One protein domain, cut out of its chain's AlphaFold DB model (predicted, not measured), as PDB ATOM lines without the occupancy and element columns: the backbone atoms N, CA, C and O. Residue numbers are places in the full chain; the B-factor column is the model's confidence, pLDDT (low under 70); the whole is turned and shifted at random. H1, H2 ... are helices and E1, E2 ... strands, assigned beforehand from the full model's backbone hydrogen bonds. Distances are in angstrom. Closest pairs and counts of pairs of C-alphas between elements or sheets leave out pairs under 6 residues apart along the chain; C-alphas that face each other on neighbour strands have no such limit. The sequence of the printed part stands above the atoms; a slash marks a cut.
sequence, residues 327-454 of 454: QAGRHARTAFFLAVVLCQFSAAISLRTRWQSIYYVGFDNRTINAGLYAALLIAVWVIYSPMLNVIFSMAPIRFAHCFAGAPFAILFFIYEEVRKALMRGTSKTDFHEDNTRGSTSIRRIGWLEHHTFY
ATOM      1  N   GLN A 327      96.741 144.195 179.660       83.06
ATOM      2  CA  GLN A 327      95.928 145.256 179.072       83.06
ATOM      3  C   GLN A 327      96.149 145.346 177.562       83.06
ATOM      4  O   GLN A 327      95.174 145.318 176.816       83.06
ATOM      5  N   ALA A 328      97.396 145.318 177.085       87.19
ATOM      6  CA  ALA A 328      97.687 145.287 175.653       87.19
ATOM      7  C   ALA A 328      96.948 144.136 174.948       87.19
ATOM      8  O   ALA A 328      96.310 144.347 173.918       87.19
ATOM      9  N   GLY A 329      96.942 142.938 175.545       87.81
ATOM     10  CA  GLY A 329      96.189 141.797 175.027       87.81
ATOM     11  C   GLY A 329      94.673 142.024 174.998       87.81
ATOM     12  O   GLY A 329      94.022 141.668 174.016       87.81
ATOM     13  N   ARG A 330      94.091 142.624 176.045       86.31
ATOM     14  CA  ARG A 330      92.654 142.963 176.087       86.31
ATOM     15  C   ARG A 330      92.286 143.978 175.001       86.31
ATOM     16  O   ARG A 330      91.347 143.733 174.248       86.31
ATOM     17  N   HIS A 331      93.057 145.059 174.865       87.44
ATOM     18  CA  HIS A 331      92.844 146.083 173.835       87.44
ATOM     19  C   HIS A 331      93.013 145.516 172.414       87.44
ATOM     20  O   HIS A 331      92.210 145.824 171.534       87.44
ATOM     21  N   ALA A 332      93.997 144.636 172.188       89.94
ATOM     22  CA  ALA A 332      94.211 143.985 170.894       89.94
ATOM     23  C   ALA A 332      93.034 143.081 170.486       89.94
ATOM     24  O   ALA A 332      92.575 143.151 169.345       89.94
ATOM     25  N   ARG A 333      92.497 142.274 171.415       90.88
ATOM     26  CA  ARG A 333      91.300 141.446 171.162       90.88
ATOM     27  C   ARG A 333      90.090 142.302 170.805       90.88
ATOM     28  O   ARG A 333      89.392 141.981 169.844       90.88
ATOM     29  N   THR A 334      89.870 143.401 171.528       91.12
ATOM     30  CA  THR A 334      88.784 144.339 171.224       91.12
ATOM     31  C   THR A 334      88.940 144.961 169.837       91.12
ATOM     32  O   THR A 334      87.990 144.978 169.054       91.12
ATOM     33  N   ALA A 335      90.137 145.461 169.514       90.88
ATOM     34  CA  ALA A 335      90.409 146.094 168.227       90.88
ATOM     35  C   ALA A 335      90.228 145.109 167.063       90.88
ATOM     36  O   ALA A 335      89.623 145.456 166.048       90.88
ATOM     37  N   PHE A 336      90.684 143.864 167.228       91.94
ATOM     38  CA  PHE A 336      90.487 142.803 166.243       91.94
ATOM     39  C   PHE A 336      89.004 142.461 166.052       91.94
ATOM     40  O   PHE A 336      88.531 142.396 164.918       91.94
ATOM     41  N   PHE A 337      88.247 142.307 167.144       92.94
ATOM     42  CA  PHE A 337      86.800 142.079 167.088       92.94
ATOM     43  C   PHE A 337      86.082 143.188 166.307       92.94
ATOM     44  O   PHE A 337      85.319 142.902 165.383       92.94
ATOM     45  N   LEU A 338      86.372 144.453 166.618       92.62
ATOM     46  CA  LEU A 338      85.759 145.580 165.922       92.62
ATOM     47  C   LEU A 338      86.178 145.652 164.445       92.62
ATOM     48  O   LEU A 338      85.339 145.936 163.592       92.62
ATOM     49  N   ALA A 339      87.437 145.344 164.119       92.69
ATOM     50  CA  ALA A 339      87.898 145.272 162.735       92.69
ATOM     51  C   ALA A 339      87.121 144.219 161.928       92.69
ATOM     52  O   ALA A 339      86.699 144.498 160.805       92.69
ATOM     53  N   VAL A 340      86.854 143.046 162.515       92.88
ATOM     54  CA  VAL A 340      86.008 142.018 161.892       92.88
ATOM     55  C   VAL A 340      84.593 142.549 161.664       92.88
ATOM     56  O   VAL A 340      84.078 142.413 160.557       92.88
ATOM     57  N   VAL A 341      83.976 143.206 162.651       93.56
ATOM     58  CA  VAL A 341      82.631 143.796 162.500       93.56
ATOM     59  C   VAL A 341      82.587 144.822 161.358       93.56
ATOM     60  O   VAL A 341      81.661 144.789 160.548       93.56
ATOM     61  N   LEU A 342      83.596 145.692 161.236       92.44
ATOM     62  CA  LEU A 342      83.685 146.677 160.149       92.44
ATOM     63  C   LEU A 342      83.854 146.024 158.770       92.44
ATOM     64  O   LEU A 342      83.206 146.435 157.805       92.44
ATOM     65  N   CYS A 343      84.685 144.986 158.665       91.88
ATOM     66  CA  CYS A 343      84.818 144.218 157.427       91.88
ATOM     67  C   CYS A 343      83.497 143.536 157.050       91.88
ATOM     68  O   CYS A 343      83.100 143.586 155.888       91.88
ATOM     69  N   GLN A 344      82.774 142.971 158.021       92.69
ATOM     70  CA  GLN A 344      81.468 142.357 157.765       92.69
ATOM     71  C   GLN A 344      80.405 143.380 157.362       92.69
ATOM     72  O   GLN A 344      79.554 143.086 156.525       92.69
ATOM     73  N   PHE A 345      80.482 144.601 157.889       91.88
ATOM     74  CA  PHE A 345      79.632 145.703 157.452       91.88
ATOM     75  C   PHE A 345      79.849 146.020 155.961       91.88
ATOM     76  O   PHE A 345      78.893 146.082 155.189       91.88
ATOM     77  N   SER A 346      81.110 146.129 155.531       92.00
ATOM     78  CA  SER A 346      81.487 146.300 154.118       92.00
ATOM     79  C   SER A 346      81.069 145.108 153.241       92.00
ATOM     80  O   SER A 346      80.527 145.295 152.145       92.00
ATOM     81  N   ALA A 347      81.231 143.879 153.741       91.38
ATOM     82  CA  ALA A 347      80.833 142.663 153.040       91.38
ATOM     83  C   ALA A 347      79.318 142.577 152.825       91.38
ATOM     84  O   ALA A 347      78.876 142.348 151.702       91.38
ATOM     85  N   ALA A 348      78.510 142.836 153.854       91.25
ATOM     86  CA  ALA A 348      77.051 142.830 153.750       91.25
ATOM     87  C   ALA A 348      76.530 143.857 152.730       91.25
ATOM     88  O   ALA A 348      75.594 143.578 151.978       91.25
ATOM     89  N   ILE A 349      77.161 145.033 152.678       90.19
ATOM     90  CA  ILE A 349      76.862 146.083 151.701       90.19
ATOM     91  C   ILE A 349      77.222 145.619 150.281       90.19
ATOM     92  O   ILE A 349      76.395 145.708 149.372       90.19
ATOM     93  N   SER A 350      78.429 145.086 150.093       89.31
ATOM     94  CA  SER A 350      78.972 144.726 148.776       89.31
ATOM     95  C   SER A 350      78.294 143.499 148.158       89.31
ATOM     96  O   SER A 350      77.981 143.509 146.961       89.31
ATOM     97  N   LEU A 351      78.020 142.477 148.981       87.62
ATOM     98  CA  LEU A 351      77.444 141.182 148.590       87.62
ATOM     99  C   LEU A 351      75.922 141.213 148.415       87.62
ATOM    100  O   LEU A 351      75.340 140.270 147.879       87.62
ATOM    101  N   ARG A 352      75.254 142.310 148.794       87.19
ATOM    102  CA  ARG A 352      73.826 142.512 148.496       87.19
ATOM    103  C   ARG A 352      73.537 142.419 146.996       87.19
ATOM    104  O   ARG A 352      72.439 142.043 146.589       87.19
ATOM    105  N   THR A 353      74.508 142.794 146.171       87.75
ATOM    106  CA  THR A 353      74.391 142.825 144.715       87.75
ATOM    107  C   THR A 353      75.477 141.955 144.100       87.75
ATOM    108  O   THR A 353      76.655 142.250 144.271       87.75
ATOM    109  N   ARG A 354      75.098 140.933 143.326       86.00
ATOM    110  CA  ARG A 354      76.070 140.080 142.613       86.00
ATOM    111  C   ARG A 354      76.622 140.728 141.342       86.00
ATOM    112  O   ARG A 354      77.754 140.479 140.957       86.00
ATOM    113  N   TRP A 355      75.811 141.563 140.688       86.88
ATOM    114  CA  TRP A 355      76.112 142.106 139.357       86.88
ATOM    115  C   TRP A 355      76.096 143.630 139.284       86.88
ATOM    116  O   TRP A 355      76.994 144.232 138.703       86.88
ATOM    117  N   GLN A 356      75.062 144.268 139.835       88.94
ATOM    118  CA  GLN A 356      74.895 145.721 139.777       88.94
ATOM    119  C   GLN A 356      75.823 146.421 140.774       88.94
ATOM    120  O   GLN A 356      76.146 145.863 141.820       88.94
ATOM    121  N   SER A 357      76.272 147.634 140.444       88.38
ATOM    122  CA  SER A 357      76.980 148.468 141.421       88.38
ATOM    123  C   SER A 357      75.989 148.970 142.455       88.38
ATOM    124  O   SER A 357      74.830 149.253 142.128       88.38
ATOM    125  N   ILE A 358      76.455 149.137 143.688       88.81
ATOM    126  CA  ILE A 358      75.615 149.680 144.748       88.81
ATOM    127  C   ILE A 358      75.117 151.097 144.449       88.81
ATOM    128  O   ILE A 358      74.033 151.465 144.897       88.81
ATOM    129  N   TYR A 359      75.856 151.855 143.631       87.94
ATOM    130  CA  TYR A 359      75.479 153.204 143.214       87.94
ATOM    131  C   TYR A 359      74.105 153.242 142.530       87.94
ATOM    132  O   TYR A 359      73.307 154.134 142.799       87.94
ATOM    133  N   TYR A 360      73.802 152.249 141.686       86.81
ATOM    134  CA  TYR A 360      72.533 152.190 140.953       86.81
ATOM    135  C   TYR A 360      71.396 151.563 141.765       86.81
ATOM    136  O   TYR A 360      70.236 151.904 141.556       86.81
ATOM    137  N   VAL A 361      71.710 150.630 142.669       87.06
ATOM    138  CA  VAL A 361      70.697 149.919 143.468       87.06
ATOM    139  C   VAL A 361      70.232 150.746 144.669       87.06
ATOM    140  O   VAL A 361      69.068 150.659 145.060       87.06
ATOM    141  N   GLY A 362      71.127 151.532 145.272       84.88
ATOM    142  CA  GLY A 362      70.838 152.313 146.474       84.88
ATOM    143  C   GLY A 362      70.601 151.467 147.738       84.88
ATOM    144  O   GLY A 362      70.725 150.239 147.752       84.88
ATOM    145  N   PHE A 363      70.241 152.130 148.841       85.50
ATOM    146  CA  PHE A 363      70.144 151.542 150.189       85.50
ATOM    147  C   PHE A 363      68.703 151.296 150.677       85.50
ATOM    148  O   PHE A 363      68.423 151.459 151.855       85.50
ATOM    149  N   ASP A 364      67.768 150.877 149.819       85.81
ATOM    150  CA  ASP A 364      66.344 150.783 150.220       85.81
ATOM    151  C   ASP A 364      65.943 149.494 150.986       85.81
ATOM    152  O   ASP A 364      64.818 149.345 151.460       85.81
ATOM    153  N   ASN A 365      66.852 148.524 151.159       86.94
ATOM    154  CA  ASN A 365      66.520 147.296 151.893       86.94
ATOM    155  C   ASN A 365      66.532 147.540 153.413       86.94
ATOM    156  O   ASN A 365      67.566 147.408 154.072       86.94
ATOM    157  N   ARG A 366      65.351 147.850 153.962       88.62
ATOM    158  CA  ARG A 366      65.143 148.115 155.394       88.62
ATOM    159  C   ARG A 366      65.636 146.982 156.297       88.62
ATOM    160  O   ARG A 366      66.215 147.272 157.337       88.62
ATOM    161  N   THR A 367      65.460 145.720 155.906       89.81
ATOM    162  CA  THR A 367      65.862 144.560 156.721       89.81
ATOM    163  C   THR A 367      67.381 144.456 156.848       89.81
ATOM    164  O   THR A 367      67.892 144.282 157.952       89.81
ATOM    165  N   ILE A 368      68.121 144.621 155.743       88.62
ATOM    166  CA  ILE A 368      69.596 144.601 155.767       88.62
ATOM    167  C   ILE A 368      70.134 145.803 156.547       88.62
ATOM    168  O   ILE A 368      71.001 145.637 157.401       88.62
ATOM    169  N   ASN A 369      69.595 147.001 156.305       90.25
ATOM    170  CA  ASN A 369      70.035 148.206 157.010       90.25
ATOM    171  C   ASN A 369      69.771 148.116 158.521       90.25
ATOM    172  O   ASN A 369      70.628 148.505 159.313       90.25
ATOM    173  N   ALA A 370      68.623 147.565 158.930       92.94
ATOM    174  CA  ALA A 370      68.315 147.319 160.338       92.94
ATOM    175  C   ALA A 370      69.286 146.305 160.962       92.94
ATOM    176  O   ALA A 370      69.770 146.534 162.069       92.94
ATOM    177  N   GLY A 371      69.626 145.230 160.242       93.00
ATOM    178  CA  GLY A 371      70.631 144.258 160.676       93.00
ATOM    179  C   GLY A 371      72.024 144.873 160.842       93.00
ATOM    180  O   GLY A 371      72.678 144.639 161.854       93.00
ATOM    181  N   LEU A 372      72.455 145.715 159.897       91.94
ATOM    182  CA  LEU A 372      73.732 146.433 159.966       91.94
ATOM    183  C   LEU A 372      73.791 147.402 161.153       91.94
ATOM    184  O   LEU A 372      74.793 147.450 161.867       91.94
ATOM    185  N   TYR A 373      72.706 148.140 161.394       93.12
ATOM    186  CA  TYR A 373      72.591 149.032 162.546       93.12
ATOM    187  C   TYR A 373      72.607 148.257 163.872       93.12
ATOM    188  O   TYR A 373      73.353 148.608 164.786       93.12
ATOM    189  N   ALA A 374      71.846 147.162 163.962       94.56
ATOM    190  CA  ALA A 374      71.830 146.295 165.136       94.56
ATOM    191  C   ALA A 374      73.208 145.672 165.410       94.56
ATOM    192  O   ALA A 374      73.633 145.629 166.560       94.56
ATOM    193  N   ALA A 375      73.939 145.247 164.375       92.81
ATOM    194  CA  ALA A 375      75.281 144.690 164.520       92.81
ATOM    195  C   ALA A 375      76.272 145.708 165.109       92.81
ATOM    196  O   ALA A 375      77.023 145.368 166.026       92.81
ATOM    197  N   LEU A 376      76.243 146.962 164.642       91.25
ATOM    198  CA  LEU A 376      77.068 148.034 165.209       91.25
ATOM    199  C   LEU A 376      76.683 148.345 166.661       91.25
ATOM    200  O   LEU A 376      77.568 148.487 167.502       91.25
ATOM    201  N   LEU A 377      75.385 148.397 166.978       94.00
ATOM    202  CA  LEU A 377      74.920 148.606 168.352       94.00
ATOM    203  C   LEU A 377      75.353 147.480 169.292       94.00
ATOM    204  O   LEU A 377      75.829 147.760 170.390       94.00
ATOM    205  N   ILE A 378      75.225 146.223 168.866       94.31
ATOM    206  CA  ILE A 378      75.671 145.064 169.647       94.31
ATOM    207  C   ILE A 378      77.184 145.126 169.849       94.31
ATOM    208  O   ILE A 378      77.645 144.922 170.967       94.31
ATOM    209  N   ALA A 379      77.960 145.455 168.814       92.75
ATOM    210  CA  ALA A 379      79.409 145.585 168.939       92.75
ATOM    211  C   ALA A 379      79.797 146.659 169.966       92.75
ATOM    212  O   ALA A 379      80.600 146.394 170.856       92.75
ATOM    213  N   VAL A 380      79.180 147.844 169.907       91.38
ATOM    214  CA  VAL A 380      79.390 148.910 170.900       91.38
ATOM    215  C   VAL A 380      78.983 148.436 172.299       91.38
ATOM    216  O   VAL A 380      79.742 148.606 173.251       91.38
ATOM    217  N   TRP A 381      77.825 147.789 172.438       91.56
ATOM    218  CA  TRP A 381      77.354 147.274 173.724       91.56
ATOM    219  C   TRP A 381      78.308 146.236 174.331       91.56
ATOM    220  O   TRP A 381      78.608 146.311 175.520       91.56
ATOM    221  N   VAL A 382      78.843 145.320 173.521       90.88
ATOM    222  CA  VAL A 382      79.829 144.321 173.958       90.88
ATOM    223  C   VAL A 382      81.115 144.986 174.453       90.88
ATOM    224  O   VAL A 382      81.603 144.625 175.518       90.88
ATOM    225  N   ILE A 383      81.632 145.980 173.723       88.62
ATOM    226  CA  ILE A 383      82.913 146.645 174.026       88.62
ATOM    227  C   ILE A 383      82.846 147.500 175.299       88.62
ATOM    228  O   ILE A 383      83.812 147.569 176.061       88.62
ATOM    229  N   TYR A 384      81.728 148.188 175.531       86.62
ATOM    230  CA  TYR A 384      81.607 149.143 176.640       86.62
ATOM    231  C   TYR A 384      80.858 148.588 177.858       86.62
ATOM    232  O   TYR A 384      80.790 149.260 178.887       86.62
ATOM    233  N   SER A 385      80.336 147.360 177.793       82.12
ATOM    234  CA  SER A 385      79.726 146.697 178.948       82.12
ATOM    235  C   SER A 385      80.797 146.066 179.852       82.12
ATOM    236  O   SER A 385      81.505 145.150 179.421       82.12
ATOM    237  N   PRO A 386      80.915 146.482 181.129       77.12
ATOM    238  CA  PRO A 386      81.942 145.964 182.034       77.12
ATOM    239  C   PRO A 386      81.786 144.460 182.301       77.12
ATOM    240  O   PRO A 386      82.782 143.750 182.397       77.12
ATOM    241  N   MET A 387      80.548 143.957 182.351       77.38
ATOM    242  CA  MET A 387      80.271 142.531 182.551       77.38
ATOM    243  C   MET A 387      80.819 141.682 181.396       77.38
ATOM    244  O   MET A 387      81.445 140.647 181.616       77.38
ATOM    245  N   LEU A 388      80.613 142.133 180.157       75.69
ATOM    246  CA  LEU A 388      81.046 141.405 178.964       75.69
ATOM    247  C   LEU A 388      82.558 141.504 178.757       75.69
ATOM    248  O   LEU A 388      83.177 140.534 178.328       75.69
ATOM    249  N   ASN A 389      83.165 142.624 179.148       75.75
ATOM    250  CA  ASN A 389      84.615 142.787 179.130       75.75
ATOM    251  C   ASN A 389      85.341 141.769 180.020       75.75
ATOM    252  O   ASN A 389      86.399 141.271 179.633       75.75
ATOM    253  N   VAL A 390      84.761 141.396 181.167       73.38
ATOM    254  CA  VAL A 390      85.309 140.327 182.019       73.38
ATOM    255  C   VAL A 390      85.194 138.964 181.328       73.38
ATOM    256  O   VAL A 390      86.186 138.244 181.241       73.38
ATOM    257  N   ILE A 391      84.019 138.637 180.781       77.12
ATOM    258  CA  ILE A 391      83.742 137.335 180.147       77.12
ATOM    259  C   ILE A 391      84.617 137.119 178.907       77.12
ATOM    260  O   ILE A 391      85.246 136.074 178.758       77.12
ATOM    261  N   PHE A 392      84.695 138.116 178.027       79.81
ATOM    262  CA  PHE A 392      85.451 138.022 176.777       79.81
ATOM    263  C   PHE A 392      86.919 138.428 176.917       79.81
ATOM    264  O   PHE A 392      87.664 138.380 175.937       79.81
ATOM    265  N   SER A 393      87.358 138.821 178.119       78.69
ATOM    266  CA  SER A 393      88.702 139.364 178.348       78.69
ATOM    267  C   SER A 393      89.038 140.497 177.368       78.69
ATOM    268  O   SER A 393      90.096 140.504 176.728       78.69
ATOM    269  N   MET A 394      88.106 141.443 177.255       82.12
ATOM    270  CA  MET A 394      88.175 142.641 176.418       82.12
ATOM    271  C   MET A 394      88.347 143.896 177.282       82.12
ATOM    272  O   MET A 394      88.173 143.868 178.501       82.12
ATOM    273  N   ALA A 395      88.740 144.994 176.643       81.31
ATOM    274  CA  ALA A 395      88.825 146.315 177.259       81.31
ATOM    275  C   ALA A 395      88.188 147.376 176.349       81.31
ATOM    276  O   ALA A 395      88.255 147.231 175.123       81.31
ATOM    277  N   PRO A 396      87.600 148.446 176.919       83.62
ATOM    278  CA  PRO A 396      87.098 149.562 176.132       83.62
ATOM    279  C   PRO A 396      88.264 150.274 175.436       83.62
ATOM    280  O   PRO A 396      89.291 150.550 176.053       83.62
ATOM    281  N   ILE A 397      88.099 150.579 174.151       85.00
ATOM    282  CA  ILE A 397      89.128 151.218 173.319       85.00
ATOM    283  C   ILE A 397      88.753 152.670 173.007       85.00
ATOM    284  O   ILE A 397      87.574 152.991 172.853       85.00
ATOM    285  N   ARG A 398      89.740 153.565 172.868       80.06
ATOM    286  CA  ARG A 398      89.479 154.918 172.340       80.06
ATOM    287  C   ARG A 398      89.035 154.889 170.879       80.06
ATOM    288  O   ARG A 398      89.434 154.029 170.097       80.06
ATOM    289  N   PHE A 399      88.315 155.942 170.492       79.94
ATOM    290  CA  PHE A 399      87.795 156.147 169.139       79.94
ATOM    291  C   PHE A 399      88.856 156.035 168.029       79.94
ATOM    292  O   PHE A 399      88.554 155.528 166.957       79.94
ATOM    293  N   ALA A 400      90.107 156.439 168.278       80.62
ATOM    294  CA  ALA A 400      91.186 156.321 167.292       80.62
ATOM    295  C   ALA A 400      91.470 154.858 166.896       80.62
ATOM    296  O   ALA A 400      91.612 154.551 165.714       80.62
ATOM    297  N   HIS A 401      91.481 153.944 167.870       81.12
ATOM    298  CA  HIS A 401      91.710 152.517 167.630       81.12
ATOM    299  C   HIS A 401      90.517 151.843 166.938       81.12
ATOM    300  O   HIS A 401      90.688 150.801 166.305       81.12
ATOM    301  N   CYS A 402      89.327 152.455 166.977       80.88
ATOM    302  CA  CYS A 402      88.146 151.926 166.299       80.88
ATOM    303  C   CYS A 402      88.304 151.854 164.776       80.88
ATOM    304  O   CYS A 402      87.714 150.983 164.141       80.88
ATOM    305  N   PHE A 403      89.116 152.732 164.185       83.06
ATOM    306  CA  PHE A 403      89.303 152.799 162.734       83.06
ATOM    307  C   PHE A 403      90.494 151.992 162.228       83.06
ATOM    308  O   PHE A 403      90.766 152.023 161.032       83.06
ATOM    309  N   ALA A 404      91.170 151.216 163.082       86.25
ATOM    310  CA  ALA A 404      92.271 150.358 162.643       86.25
ATOM    311  C   ALA A 404      91.841 149.379 161.527       86.25
ATOM    312  O   ALA A 404      92.604 149.115 160.602       86.25
ATOM    313  N   GLY A 405      90.594 148.889 161.571       87.62
ATOM    314  CA  GLY A 405      90.014 148.022 160.537       87.62
ATOM    315  C   GLY A 405      89.399 148.754 159.337       87.62
ATOM    316  O   GLY A 405      89.118 148.127 158.316       87.62
ATOM    317  N   ALA A 406      89.185 150.070 159.422       90.62
ATOM    318  CA  ALA A 406      88.468 150.821 158.391       90.62
ATOM    319  C   ALA A 406      89.175 150.827 157.018       90.62
ATOM    320  O   ALA A 406      88.482 150.613 156.021       90.62
ATOM    321  N   PRO A 407      90.516 150.977 156.915       93.06
ATOM    322  CA  PRO A 407      91.210 150.889 155.629       93.06
ATOM    323  C   PRO A 407      90.979 149.552 154.917       93.06
ATOM    324  O   PRO A 407      90.761 149.526 153.708       93.06
ATOM    325  N   PHE A 408      90.957 148.445 155.666       92.19
ATOM    326  CA  PHE A 408      90.708 147.111 155.116       92.19
ATOM    327  C   PHE A 408      89.255 146.943 154.660       92.19
ATOM    328  O   PHE A 408      89.012 146.409 153.580       92.19
ATOM    329  N   ALA A 409      88.290 147.457 155.428       93.94
ATOM    330  CA  ALA A 409      86.880 147.446 155.040       93.94
ATOM    331  C   ALA A 409      86.618 148.270 153.762       93.94
ATOM    332  O   ALA A 409      85.843 147.844 152.902       93.94
ATOM    333  N   ILE A 410      87.286 149.421 153.610       94.25
ATOM    334  CA  ILE A 410      87.228 150.259 152.401       94.25
ATOM    335  C   ILE A 410      87.871 149.539 151.212       94.25
ATOM    336  O   ILE A 410      87.284 149.500 150.134       94.25
ATOM    337  N   LEU A 411      89.050 148.940 151.397       94.75
ATOM    338  CA  LEU A 411      89.728 148.188 150.340       94.75
ATOM    339  C   LEU A 411      88.879 147.007 149.860       94.75
ATOM    340  O   LEU A 411      88.758 146.801 148.656       94.75
ATOM    341  N   PHE A 412      88.241 146.283 150.784       93.12
ATOM    342  CA  PHE A 412      87.300 145.215 150.449       93.12
ATOM    343  C   PHE A 412      86.124 145.738 149.609       93.12
ATOM    344  O   PHE A 412      85.790 145.153 148.581       93.12
ATOM    345  N   PHE A 413      85.535 146.869 150.006       93.56
ATOM    346  CA  PHE A 413      84.431 147.494 149.270       93.56
ATOM    347  C   PHE A 413      84.846 147.885 147.844       93.56
ATOM    348  O   PHE A 413      84.149 147.571 146.880       93.56
ATOM    349  N   ILE A 414      86.007 148.535 147.699       95.06
ATOM    350  CA  ILE A 414      86.553 148.929 146.394       95.06
ATOM    351  C   ILE A 414      86.813 147.693 145.534       95.06
ATOM    352  O   ILE A 414      86.419 147.679 144.370       95.06
ATOM    353  N   TYR A 415      87.444 146.660 146.093       94.56
ATOM    354  CA  TYR A 415      87.722 145.414 145.384       94.56
ATOM    355  C   TYR A 415      86.439 144.799 144.809       94.56
ATOM    356  O   TYR A 415      86.383 144.494 143.617       94.56
ATOM    357  N   GLU A 416      85.382 144.696 145.616       94.44
ATOM    358  CA  GLU A 416      84.107 144.135 145.170       94.44
ATOM    359  C   GLU A 416      83.403 145.012 144.124       94.44
ATOM    360  O   GLU A 416      82.857 144.497 143.143       94.44
ATOM    361  N   GLU A 417      83.427 146.338 144.263       93.69
ATOM    362  CA  GLU A 417      82.854 147.236 143.251       93.69
ATOM    363  C   GLU A 417      83.634 147.197 141.929       93.69
ATOM    364  O   GLU A 417      83.020 147.154 140.856       93.69
ATOM    365  N   VAL A 418      84.968 147.130 141.985       94.25
ATOM    366  CA  VAL A 418      85.833 146.974 140.806       94.25
ATOM    367  C   VAL A 418      85.583 145.628 140.133       94.25
ATOM    368  O   VAL A 418      85.389 145.589 138.920       94.25
ATOM    369  N   ARG A 419      85.500 144.531 140.895       93.62
ATOM    370  CA  ARG A 419      85.164 143.201 140.369       93.62
ATOM    371  C   ARG A 419      83.833 143.227 139.617       93.62
ATOM    372  O   ARG A 419      83.762 142.777 138.474       93.62
ATOM    373  N   LYS A 420      82.794 143.828 140.208       92.19
ATOM    374  CA  LYS A 420      81.480 143.992 139.562       92.19
ATOM    375  C   LYS A 420      81.551 144.879 138.316       92.19
ATOM    376  O   LYS A 420      80.891 144.579 137.321       92.19
ATOM    377  N   ALA A 421      82.349 145.947 138.331       91.06
ATOM    378  CA  ALA A 421      82.555 146.803 137.162       91.06
ATOM    379  C   ALA A 421      83.247 146.061 136.010       91.06
ATOM    380  O   ALA A 421      82.788 146.144 134.871       91.06
ATOM    381  N   LEU A 422      84.288 145.282 136.310       91.62
ATOM    382  CA  LEU A 422      84.995 144.467 135.328       91.62
ATOM    383  C   LEU A 422      84.092 143.375 134.749       91.62
ATOM    384  O   LEU A 422      84.052 143.226 133.531       91.62
ATOM    385  N   MET A 423      83.300 142.684 135.577       90.25
ATOM    386  CA  MET A 423      82.339 141.687 135.089       90.25
ATOM    387  C   MET A 423      81.362 142.295 134.073       90.25
ATOM    388  O   MET A 423      81.188 141.739 132.986       90.25
ATOM    389  N   ARG A 424      80.802 143.478 134.374       88.81
ATOM    390  CA  ARG A 424      79.921 144.219 133.454       88.81
ATOM    391  C   ARG A 424      80.619 144.654 132.166       88.81
ATOM    392  O   ARG A 424      79.973 144.693 131.127       88.81
ATOM    393  N   GLY A 425      81.908 144.984 132.228       87.12
ATOM    394  CA  GLY A 425      82.696 145.354 131.052       87.12
ATOM    395  C   GLY A 425      83.078 144.162 130.167       87.12
ATOM    396  O   GLY A 425      83.173 144.308 128.949       87.12
ATOM    397  N   THR A 426      83.294 142.981 130.758       87.06
ATOM    398  CA  THR A 426      83.766 141.792 130.028       87.06
ATOM    399  C   THR A 426      82.657 140.925 129.443       87.06
ATOM    400  O   THR A 426      82.874 140.305 128.401       87.06
ATOM    401  N   SER A 427      81.479 140.868 130.068       85.50
ATOM    402  CA  SER A 427      80.363 140.064 129.560       85.50
ATOM    403  C   SER A 427      79.469 140.898 128.651       85.50
ATOM    404  O   SER A 427      78.934 141.926 129.065       85.50
ATOM    405  N   LYS A 428      79.283 140.447 127.409       79.50
ATOM    406  CA  LYS A 428      78.492 141.153 126.392       79.50
ATOM    407  C   LYS A 428      77.160 140.453 126.156       79.50
ATOM    408  O   LYS A 428      77.071 139.229 126.224       79.50
ATOM    409  N   THR A 429      76.122 141.234 125.887       78.00
ATOM    410  CA  THR A 429      74.821 140.739 125.424       78.00
ATOM    411  C   THR A 429      74.685 141.084 123.950       78.00
ATOM    412  O   THR A 429      74.663 142.258 123.593       78.00
ATOM    413  N   ASP A 430      74.639 140.055 123.106       75.25
ATOM    414  CA  ASP A 430      74.407 140.206 121.673       75.25
ATOM    415  C   ASP A 430      72.893 140.112 121.427       75.25
ATOM    416  O   ASP A 430      72.240 139.178 121.904       75.25
ATOM    417  N   PHE A 431      72.323 141.080 120.706       70.94
ATOM    418  CA  PHE A 431      70.914 141.069 120.309       70.94
ATOM    419  C   PHE A 431      70.798 140.528 118.883       70.94
ATOM    420  O   PHE A 431      71.356 141.107 117.954       70.94
ATOM    421  N   HIS A 432      70.079 139.421 118.718       67.00
ATOM    422  CA  HIS A 432      69.710 138.881 117.416       67.00
ATOM    423  C   HIS A 432      68.230 139.169 117.161       67.00
ATOM    424  O   HIS A 432      67.357 138.742 117.920       67.00
ATOM    425  N   GLU A 433      67.948 139.915 116.097       64.56
ATOM    426  CA  GLU A 433      66.588 140.234 115.669       64.56
ATOM    427  C   GLU A 433      66.187 139.291 114.532       64.56
ATOM    428  O   GLU A 433      66.815 139.280 113.474       64.56
ATOM    429  N   ASP A 434      65.181 138.452 114.787       64.56
ATOM    430  CA  ASP A 434      64.728 137.409 113.865       64.56
ATOM    431  C   ASP A 434      63.300 137.732 113.395       64.56
ATOM    432  O   ASP A 434      62.362 137.780 114.201       64.56
ATOM    433  N   ASN A 435      63.116 137.931 112.082       65.81
ATOM    434  CA  ASN A 435      61.877 138.446 111.462       65.81
ATOM    435  C   ASN A 435      60.616 137.586 111.697       65.81
ATOM    436  O   ASN A 435      59.514 138.002 111.348       65.81
ATOM    437  N   THR A 436      60.749 136.384 112.265       65.31
ATOM    438  CA  THR A 436      59.637 135.446 112.505       65.31
ATOM    439  C   THR A 436      59.399 135.103 113.979       65.31
ATOM    440  O   THR A 436      58.377 134.493 114.288       65.31
ATOM    441  N   ARG A 437      60.303 135.473 114.906       58.28
ATOM    442  CA  ARG A 437      60.249 135.050 116.326       58.28
ATOM    443  C   ARG A 437      60.484 136.164 117.358       58.28
ATOM    444  O   ARG A 437      60.372 135.896 118.552       58.28
ATOM    445  N   GLY A 438      60.730 137.403 116.925       62.53
ATOM    446  CA  GLY A 438      61.035 138.531 117.816       62.53
ATOM    447  C   GLY A 438      62.505 138.558 118.260       62.53
ATOM    448  O   GLY A 438      63.278 137.658 117.932       62.53
ATOM    449  N   SER A 439      62.922 139.608 118.978       63.72
ATOM    450  CA  SER A 439      64.328 139.777 119.380       63.72
ATOM    451  C   SER A 439      64.737 138.768 120.462       63.72
ATOM    452  O   SER A 439      64.112 138.718 121.523       63.72
ATOM    453  N   THR A 440      65.822 138.026 120.245       66.12
ATOM    454  CA  THR A 440      66.445 137.155 121.255       66.12
ATOM    455  C   THR A 440      67.796 137.730 121.686       66.12
ATOM    456  O   THR A 440      68.559 138.236 120.867       66.12
ATOM    457  N   SER A 441      68.096 137.692 122.990       72.00
ATOM    458  CA  SER A 441      69.390 138.145 123.528       72.00
ATOM    459  C   SER A 441      70.227 136.946 123.974       72.00
ATOM    460  O   SER A 441      69.753 136.101 124.734       72.00
ATOM    461  N   ILE A 442      71.468 136.853 123.489       73.81
ATOM    462  CA  ILE A 442      72.429 135.810 123.870       73.81
ATOM    463  C   ILE A 442      73.546 136.477 124.675       73.81
ATOM    464  O   ILE A 442      74.239 137.373 124.192       73.81
ATOM    465  N   ARG A 443      73.722 136.056 125.931       77.00
ATOM    466  CA  ARG A 443      74.747 136.601 126.832       77.00
ATOM    467  C   ARG A 443      76.035 135.786 126.733       77.00
ATOM    468  O   ARG A 443      76.047 134.607 127.076       77.00
ATOM    469  N   ARG A 444      77.133 136.421 126.317       81.00
ATOM    470  CA  ARG A 444      78.482 135.843 126.370       81.00
ATOM    471  C   ARG A 444      79.100 136.114 127.733       81.00
ATOM    472  O   ARG A 444      79.374 137.262 128.080       81.00
ATOM    473  N   ILE A 445      79.308 135.044 128.492       82.69
ATOM    474  CA  ILE A 445      79.884 135.087 129.836       82.69
ATOM    475  C   ILE A 445      81.393 135.328 129.711       82.69
ATOM    476  O   ILE A 445      82.102 134.536 129.093       82.69
ATOM    477  N   GLY A 446      81.881 136.433 130.275       84.06
ATOM    478  CA  GLY A 446      83.312 136.713 130.367       84.06
ATOM    479  C   GLY A 446      84.008 135.809 131.389       84.06
ATOM    480  O   GLY A 446      83.378 135.277 132.303       84.06
ATOM    481  N   TRP A 447      85.333 135.678 131.278       88.12
ATOM    482  CA  TRP A 447      86.141 134.847 132.182       88.12
ATOM    483  C   TRP A 447      85.918 135.193 133.665       88.12
ATOM    484  O   TRP A 447      85.723 134.309 134.495       88.12
ATOM    485  N   LEU A 448      85.866 136.488 133.996       88.19
ATOM    486  CA  LEU A 448      85.694 136.941 135.377       88.19
ATOM    487  C   LEU A 448      84.309 136.591 135.946       88.19
ATOM    488  O   LEU A 448      84.208 136.205 137.110       88.19
ATOM    489  N   GLU A 449      83.254 136.684 135.129       88.12
ATOM    490  CA  GLU A 449      81.910 136.242 135.518       88.12
ATOM    491  C   GLU A 449      81.898 134.728 135.753       88.12
ATOM    492  O   GLU A 449      81.393 134.272 136.773       88.12
ATOM    493  N   HIS A 450      82.528 133.944 134.876       87.56
ATOM    494  CA  HIS A 450      82.575 132.490 135.027       87.56
ATOM    495  C   HIS A 450      83.196 132.041 136.363       87.56
ATOM    496  O   HIS A 450      82.718 131.083 136.967       87.56
ATOM    497  N   HIS A 451      84.223 132.748 136.845       89.56
ATOM    498  CA  HIS A 451      84.963 132.356 138.048       89.56
ATOM    499  C   HIS A 451      84.532 133.050 139.345       89.56
ATOM    500  O   HIS A 451      84.810 132.517 140.415       89.56
ATOM    501  N   THR A 452      83.896 134.226 139.291       88.56
ATOM    502  CA  THR A 452      83.677 135.054 140.499       88.56
ATOM    503  C   THR A 452      82.237 135.517 140.706       88.56
ATOM    504  O   THR A 452      81.977 136.321 141.593       88.56
ATOM    505  N   PHE A 453      81.275 135.061 139.901       81.56
ATOM    506  CA  PHE A 453      79.900 135.574 139.964       81.56
ATOM    507  C   PHE A 453      79.169 135.334 141.302       81.56
ATOM    508  O   PHE A 453      78.219 136.064 141.600       81.56
ATOM    509  N   TYR A 454      79.589 134.335 142.087       73.19
ATOM    510  CA  TYR A 454      78.934 133.947 143.340       73.19
ATOM    511  C   TYR A 454      79.508 134.635 144.569       73.19
ATOM    512  O   TYR A 454      80.747 134.607 144.731       73.19
TER     513      TYR A 454
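Overview. This is residues 327 to 454 of the 454 residues of the protein "Hypothetical protein" of Dictyocha speculum (UniProt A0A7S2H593). A long, staggered rod of helices: H1 packs on H3, which runs back the opposite way, and H6 packs on H1 residues 339 to 350 and runs on past it. Beyond H6 the antiparallel hairpin of E1 and E2 makes one end of the rod, and H7 folds back on H6. The printed part has 128 residues with seven named helices and two named strands, in the order H1 H2 H3 H4 H5 H6 E1 E2 H7. The class is mostly helix; the whole is only just extended, close to loose, with a radius of gyration of the C-alphas of 21.2 A and spans of 75 by 28 by 21 A.

Arrangement. H1, residues 327 to 351, is the hub. H2, residues 358 to 361, is close to H1 but not clearly touching, C-alphas 350 and 358 being closest at 7.2 A. H3, residues 366 to 384, touches H1 at a shallow tilt of 3 degrees, opposite ways, closest at C-alphas 345 and 372, 6.5 A. H4, residues 386 to 392, touches H3 only at the corner, and only just, with 3 pairs of C-alphas within 8 A, closest Val 382 and Leu 388, 5.9 A. H5, residues 399 to 402, touches H1, closest at C-alphas 335 and 402, 6.5 A. H6, residues 406 to 426, touches H1 at a shallow tilt of 22 degrees, the same way, closest at C-alphas 343 and 409, 4.5 A; H3 and H6 are apart. E1, residues 428 to 434, and E2, residues 438 to 444, form a hairpin, antiparallel at 156 degrees, with N 430 and O 442 within hydrogen-bond range at 2.9 A. H7, residues 447 to 452, touches H6 at a tilt of 37 degrees, only just steep, opposite ways, closest at C-alphas 423 and 449, 5.5 A. Every O i to N i+4 pair is within hydrogen-bond range in H1, H3, H4, H6 and H7; H2 and H5 are too short for such a pair.

Along the chain. H1 begins at C-alpha 327 (95.928, 145.256, 179.072) and is 35.9 A long; H3 is 26.9 A and H6 30.1 A. E1 is 19.0 A and E2 19.6 A long. H7 ends at C-alpha 452 (83.677, 135.054, 140.499).

Size, cuts and confidence. The C-alphas of Gln 327 and Thr 436 are the two farthest apart, 76.4 A. The printed part has no cut, and no link is long. Its mean pLDDT is 85.7; residues 432 to 440 are under 70.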